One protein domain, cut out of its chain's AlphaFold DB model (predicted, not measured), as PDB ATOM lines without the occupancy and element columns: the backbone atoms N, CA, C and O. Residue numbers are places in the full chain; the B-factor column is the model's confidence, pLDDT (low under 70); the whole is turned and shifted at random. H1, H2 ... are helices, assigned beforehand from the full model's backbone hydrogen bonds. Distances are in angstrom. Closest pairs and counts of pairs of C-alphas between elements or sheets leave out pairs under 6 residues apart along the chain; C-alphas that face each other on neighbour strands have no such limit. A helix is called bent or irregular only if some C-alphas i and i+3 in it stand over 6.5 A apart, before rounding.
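AT A GLANCE: This is residues 2 to 49 of the 109 residues of the protein "Ribosomal 63, mitochondrial" of Paramuricea clavata (UniProt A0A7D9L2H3). This is a stretched-out piece with no packed core: a short helix H1 at one end, a long unnamed link that makes one loop around residue 19, and the long helix H2 at the other end, well away from H1. H1 and H2 have no contact with each other, and both stick out, H1 with residues 2 to 9 and H2 with residues 26 to 49. The printed part has 48 residues, with two named helices in the order H1, H2 and no named strand; the class is all helix. It is extended, with a radius of gyration of the C-alphas of 19.0 A and spans of 56 by 26 by 11 A.

IN THESE COORDINATES: Find C-alpha 2 at (-113.299, 349.969, 801.379); here H1 begins, residues 2 to 7, 8.9 A from first to last C-alpha. Go on through residues 8 to 28, which hold no named element, passing C-alpha 19 at (-91.824, 330.421, 794.994). At C-alpha 29, at (-92.984, 351.805, 778.926), you reach H2, residues 29 to 49, which runs 30.3 A to C-alpha 49 at (-62.896, 354.749, 776.666).

HOW THE PARTS SIT: Compare H1 with H2 and you will find them apart, with no C-alpha of the one within 8 A of the other. Look at the backbone O and N atoms: in H1 and H2 every O i to N i+4 pair is within hydrogen-bond range. Neither helix is bent.

THE WHOLE: Look to Ile 3 and Leu 49 for the two C-alphas farthest apart, 57.9 A. The outline is a rod. The link from H1 to H2 is long, 21 residues, and the printed part has no cut. Read the B-factor column for the model's confidence: the mean pLDDT of the printed part is 88.9, and residues 2 to 10 are under 70.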
ATOM      1  N   TRP A   2    -113.813 351.108 800.599       62.59
ATOM      2  CA  TRP A   2    -113.299 349.969 801.379       62.59
ATOM      3  C   TRP A   2    -113.717 348.613 800.777       62.59
ATOM      4  O   TRP A   2    -112.922 347.680 800.707       62.59
ATOM      5  N   ILE A   3    -114.926 348.560 800.213       66.75
ATOM      6  CA  ILE A   3    -115.515 347.363 799.603       66.75
ATOM      7  C   ILE A   3    -114.747 346.879 798.364       66.75
ATOM      8  O   ILE A   3    -114.512 345.682 798.215       66.75
ATOM      9  N   THR A   4    -114.254 347.795 797.521       65.69
ATOM     10  CA  THR A   4    -113.453 347.432 796.340       65.69
ATOM     11  C   THR A   4    -112.111 346.826 796.749       65.69
ATOM     12  O   THR A   4    -111.621 345.902 796.111       65.69
ATOM     13  N   THR A   5    -111.521 347.296 797.848       62.91
ATOM     14  CA  THR A   5    -110.231 346.797 798.340       62.91
ATOM     15  C   THR A   5    -110.345 345.415 798.983       62.91
ATOM     16  O   THR A   5    -109.371 344.671 798.977       62.91
ATOM     17  N   VAL A   6    -111.510 345.062 799.537       67.50
ATOM     18  CA  VAL A   6    -111.774 343.739 800.127       67.50
ATOM     19  C   VAL A   6    -112.139 342.718 799.043       67.50
ATOM     20  O   VAL A   6    -111.579 341.626 799.038       67.50
ATOM     21  N   LEU A   7    -112.998 343.091 798.086       62.56
ATOM     22  CA  LEU A   7    -113.468 342.199 797.015       62.56
ATOM     23  C   LEU A   7    -112.390 341.870 795.970       62.56
ATOM     24  O   LEU A   7    -112.367 340.762 795.444       62.56
ATOM     25  N   PHE A   8    -111.466 342.795 795.686       66.31
ATOM     26  CA  PHE A   8    -110.417 342.600 794.674       66.31
ATOM     27  C   PHE A   8    -109.045 342.211 795.252       66.31
ATOM     28  O   PHE A   8    -108.022 342.362 794.577       66.31
ATOM     29  N   ARG A   9    -108.979 341.682 796.483       67.44
ATOM     30  CA  ARG A   9    -107.737 341.093 797.014       67.44
ATOM     31  C   ARG A   9    -107.368 339.854 796.193       67.44
ATOM     32  O   ARG A   9    -107.873 338.764 796.433       67.44
ATOM     33  N   ARG A  10    -106.450 340.013 795.231       69.38
ATOM     34  CA  ARG A  10    -105.794 338.882 794.549       69.38
ATOM     35  C   ARG A  10    -105.039 338.071 795.599       69.38
ATOM     36  O   ARG A  10    -103.969 338.479 796.043       69.38
ATOM     37  N   HIS A  11    -105.612 336.945 796.005       80.81
ATOM     38  CA  HIS A  11    -104.940 335.983 796.866       80.81
ATOM     39  C   HIS A  11    -103.802 335.316 796.083       80.81
ATOM     40  O   HIS A  11    -104.012 334.797 794.985       80.81
ATOM     41  N   VAL A  12    -102.596 335.346 796.642       85.19
ATOM     42  CA  VAL A  12    -101.397 334.722 796.071       85.19
ATOM     43  C   VAL A  12    -100.910 333.702 797.092       85.19
ATOM     44  O   VAL A  12    -100.650 334.092 798.231       85.19
ATOM     45  N   PRO A  13    -100.819 332.408 796.744       89.50
ATOM     46  CA  PRO A  13    -100.425 331.395 797.709       89.50
ATOM     47  C   PRO A  13     -98.942 331.550 798.073       89.50
ATOM     48  O   PRO A  13     -98.075 331.589 797.203       89.50
ATOM     49  N   GLY A  14     -98.643 331.609 799.372       88.06
ATOM     50  CA  GLY A  14     -97.278 331.764 799.877       88.06
ATOM     51  C   GLY A  14     -96.753 333.204 799.799       88.06
ATOM     52  O   GLY A  14     -97.465 334.161 800.093       88.06
ATOM     53  N   ARG A  15     -95.464 333.371 799.471       89.56
ATOM     54  CA  ARG A  15     -94.802 334.687 799.411       89.56
ATOM     55  C   ARG A  15     -95.020 335.352 798.046       89.56
ATOM     56  O   ARG A  15     -94.748 334.762 797.014       89.56
ATOM     57  N   ILE A  16     -95.413 336.627 798.047       89.44
ATOM     58  CA  ILE A  16     -95.833 337.376 796.842       89.44
ATOM     59  C   ILE A  16     -94.777 337.378 795.721       89.44
ATOM     60  O   ILE A  16     -95.123 337.215 794.553       89.44
ATOM     61  N   PHE A  17     -93.499 337.558 796.057       90.56
ATOM     62  CA  PHE A  17     -92.411 337.694 795.079       90.56
ATOM     63  C   PHE A  17     -91.490 336.467 795.002       90.56
ATOM     64  O   PHE A  17     -90.409 336.548 794.420       90.56
ATOM     65  N   SER A  18     -91.878 335.325 795.580       87.94
ATOM     66  CA  SER A  18     -91.040 334.121 795.583       87.94
ATOM     67  C   SER A  18     -91.844 332.820 795.536       87.94
ATOM     68  O   SER A  18     -93.049 332.799 795.747       87.94
ATOM     69  N   GLY A  19     -91.171 331.714 795.211       90.00
ATOM     70  CA  GLY A  19     -91.824 330.421 794.994       90.00
ATOM     71  C   GLY A  19     -92.465 330.284 793.608       90.00
ATOM     72  O   GLY A  19     -92.233 331.094 792.708       90.00
ATOM     73  N   LYS A  20     -93.249 329.211 793.428       92.19
ATOM     74  CA  LYS A  20     -93.842 328.825 792.134       92.19
ATOM     75  C   LYS A  20     -94.913 329.810 791.655       92.19
ATOM     76  O   LYS A  20     -94.969 330.135 790.473       92.19
ATOM     77  N   HIS A  21     -95.748 330.293 792.570       89.25
ATOM     78  CA  HIS A  21     -96.891 331.153 792.269       89.25
ATOM     79  C   HIS A  21     -96.629 332.572 792.779       89.25
ATOM     80  O   HIS A  21     -97.121 332.972 793.826       89.25
ATOM     81  N   ARG A  22     -95.819 333.317 792.024       90.38
ATOM     82  CA  ARG A  22     -95.425 334.700 792.330       90.38
ATOM     83  C   ARG A  22     -96.200 335.710 791.492       90.38
ATOM     84  O   ARG A  22     -96.589 335.423 790.360       90.38
ATOM     85  N   VAL A  23     -96.350 336.921 792.010       89.69
ATOM     86  CA  VAL A  23     -96.867 338.053 791.237       89.69
ATOM     87  C   VAL A  23     -95.770 338.549 790.306       89.69
ATOM     88  O   VAL A  23     -94.735 339.048 790.745       89.69
ATOM     89  N   THR A  24     -95.999 338.420 789.004       88.88
ATOM     90  CA  THR A  24     -95.118 338.974 787.978       88.88
ATOM     91  C   THR A  24     -95.513 340.415 787.682       88.88
ATOM     92  O   THR A  24     -96.658 340.690 787.323       88.88
ATOM     93  N   MET A  25     -94.562 341.340 787.814       88.25
ATOM     94  CA  MET A  25     -94.757 342.726 787.392       88.25
ATOM     95  C   MET A  25     -94.465 342.855 785.898       88.25
ATOM     96  O   MET A  25     -93.408 342.438 785.428       88.25
ATOM     97  N   ASN A  26     -95.389 343.462 785.155       93.12
ATOM     98  CA  ASN A  26     -95.180 343.744 783.739       93.12
ATOM     99  C   ASN A  26     -94.216 344.920 783.563       93.12
ATOM    100  O   ASN A  26     -94.295 345.917 784.282       93.12
ATOM    101  N   VAL A  27     -93.342 344.829 782.561       95.62
ATOM    102  CA  VAL A  27     -92.395 345.903 782.249       95.62
ATOM    103  C   VAL A  27     -93.138 347.100 781.663       95.62
ATOM    104  O   VAL A  27     -93.739 347.005 780.585       95.62
ATOM    105  N   THR A  28     -93.047 348.242 782.343       97.31
ATOM    106  CA  THR A  28     -93.700 349.485 781.917       97.31
ATOM    107  C   THR A  28     -92.934 350.168 780.781       97.31
ATOM    108  O   THR A  28     -91.729 349.974 780.603       97.31
ATOM    109  N   LYS A  29     -93.616 351.024 780.008       97.81
ATOM    110  CA  LYS A  29     -92.984 351.805 778.926       97.81
ATOM    111  C   LYS A  29     -91.849 352.700 779.447       97.81
ATOM    112  O   LYS A  29     -90.811 352.802 778.800       97.81
ATOM    113  N   TYR A  30     -92.005 353.278 780.641       97.62
ATOM    114  CA  TYR A  30     -90.984 354.121 781.273       97.62
ATOM    115  C   TYR A  30     -89.717 353.346 781.636       97.62
ATOM    116  O   TYR A  30     -88.614 353.836 781.406       97.62
ATOM    117  N   GLN A  31     -89.861 352.121 782.151       97.38
ATOM    118  CA  GLN A  31     -88.717 351.254 782.445       97.38
ATOM    119  C   GLN A  31     -87.932 350.916 781.175       97.38
ATOM    120  O   GLN A  31     -86.707 350.984 781.190       97.38
ATOM    121  N   ARG A  32     -88.625 350.636 780.062       98.12
ATOM    122  CA  ARG A  32     -87.970 350.402 778.762       98.12
ATOM    123  C   ARG A  32     -87.238 351.645 778.266       98.12
ATOM    124  O   ARG A  32     -86.083 351.544 777.873       98.12
ATOM    125  N   LYS A  33     -87.875 352.820 778.342       98.25
ATOM    126  CA  LYS A  33     -87.244 354.091 777.961       98.25
ATOM    127  C   LYS A  33     -85.966 354.342 778.769       98.25
ATOM    128  O   LYS A  33     -84.920 354.589 778.183       98.25
ATOM    129  N   ARG A  34     -86.030 354.194 780.097       98.31
ATOM    130  CA  ARG A  34     -84.874 354.368 780.991       98.31
ATOM    131  C   ARG A  34     -83.737 353.401 780.667       98.31
ATOM    132  O   ARG A  34     -82.577 353.795 780.695       98.31
ATOM    133  N   LEU A  35     -84.070 352.143 780.378       98.44
ATOM    134  CA  LEU A  35     -83.087 351.136 779.991       98.44
ATOM    135  C   LEU A  35     -82.402 351.513 778.673       98.44
ATOM    136  O   LEU A  35     -81.182 351.467 778.601       98.44
ATOM    137  N   ASN A  36     -83.161 351.970 777.677       98.44
ATOM    138  CA  ASN A  36     -82.597 352.423 776.405       98.44
ATOM    139  C   ASN A  36     -81.672 353.634 776.581       98.44
ATOM    140  O   ASN A  36     -80.569 353.629 776.048       98.44
ATOM    141  N   GLU A  37     -82.076 354.635 777.368       98.50
ATOM    142  CA  GLU A  37     -81.220 355.789 777.683       98.50
ATOM    143  C   GLU A  37     -79.929 355.366 778.395       98.50
ATOM    144  O   GLU A  37     -78.852 355.874 778.098       98.50
ATOM    145  N   ASN A  38     -80.014 354.423 779.338       98.56
ATOM    146  CA  ASN A  38     -78.830 353.895 780.012       98.56
ATOM    147  C   ASN A  38     -77.917 353.135 779.052       98.56
ATOM    148  O   ASN A  38     -76.707 353.321 779.112       98.56
ATOM    149  N   ASN A  39     -78.478 352.327 778.155       98.62
ATOM    150  CA  ASN A  39     -77.696 351.618 777.150       98.62
ATOM    151  C   ASN A  39     -76.975 352.602 776.223       98.62
ATOM    152  O   ASN A  39     -75.789 352.432 775.985       98.62
ATOM    153  N   GLN A  40     -77.643 353.673 775.787       98.56
ATOM    154  CA  GLN A  40     -77.007 354.731 774.995       98.56
ATOM    155  C   GLN A  40     -75.849 355.393 775.748       98.56
ATOM    156  O   GLN A  40     -74.770 355.558 775.194       98.56
ATOM    157  N   ARG A  41     -76.031 355.716 777.038       98.44
ATOM    158  CA  ARG A  41     -74.939 356.251 777.872       98.44
ATOM    159  C   ARG A  41     -73.767 355.274 777.970       98.44
ATOM    160  O   ARG A  41     -72.621 355.700 777.905       98.44
ATOM    161  N   ILE A  42     -74.048 353.983 778.138       98.69
ATOM    162  CA  ILE A  42     -73.018 352.944 778.222       98.69
ATOM    163  C   ILE A  42     -72.251 352.840 776.903       98.69
ATOM    164  O   ILE A  42     -71.027 352.798 776.944       98.69
ATOM    165  N   GLU A  43     -72.935 352.831 775.759       98.56
ATOM    166  CA  GLU A  43     -72.274 352.778 774.449       98.56
ATOM    167  C   GLU A  43     -71.411 354.017 774.196       98.56
ATOM    168  O   GLU A  43     -70.238 353.876 773.863       98.56
ATOM    169  N   ASN A  44     -71.920 355.215 774.492       98.19
ATOM    170  CA  ASN A  44     -71.129 356.443 774.376       98.19
ATOM    171  C   ASN A  44     -69.882 356.399 775.276       98.19
ATOM    172  O   ASN A  44     -68.790 356.778 774.866       98.19
ATOM    173  N   ASN A  45     -70.019 355.902 776.509       98.19
ATOM    174  CA  ASN A  45     -68.881 355.749 777.413       98.19
ATOM    175  C   ASN A  45     -67.874 354.712 776.899       98.19
ATOM    176  O   ASN A  45     -66.674 354.916 777.050       98.19
ATOM    177  N   LYS A  46     -68.336 353.606 776.301       98.31
ATOM    178  CA  LYS A  46     -67.451 352.601 775.697       98.31
ATOM    179  C   LYS A  46     -66.645 353.194 774.551       98.31
ATOM    180  O   LYS A  46     -65.445 352.957 774.491       98.31
ATOM    181  N   GLU A  47     -67.283 353.975 773.684       97.50
ATOM    182  CA  GLU A  47     -66.609 354.657 772.580       97.50
ATOM    183  C   GLU A  47     -65.528 355.612 773.105       97.50
ATOM    184  O   GLU A  47     -64.370 355.511 772.701       97.50
ATOM    185  N   LEU A  48     -65.857 356.456 774.087       96.25
ATOM    186  CA  LEU A  48     -64.893 357.384 774.690       96.25
ATOM    187  C   LEU A  48     -63.706 356.676 775.359       96.25
ATOM    188  O   LEU A  48     -62.586 357.174 775.311       96.25
ATOM    189  N   LEU A  49     -63.939 355.522 775.984       96.31
ATOM    190  CA  LEU A  49     -62.896 354.749 776.666       96.31
ATOM    191  C   LEU A  49     -62.095 353.839 775.725       96.31
ATOM    192  O   LEU A  49     -61.105 353.252 776.157       96.31
TER     193      LEU A  49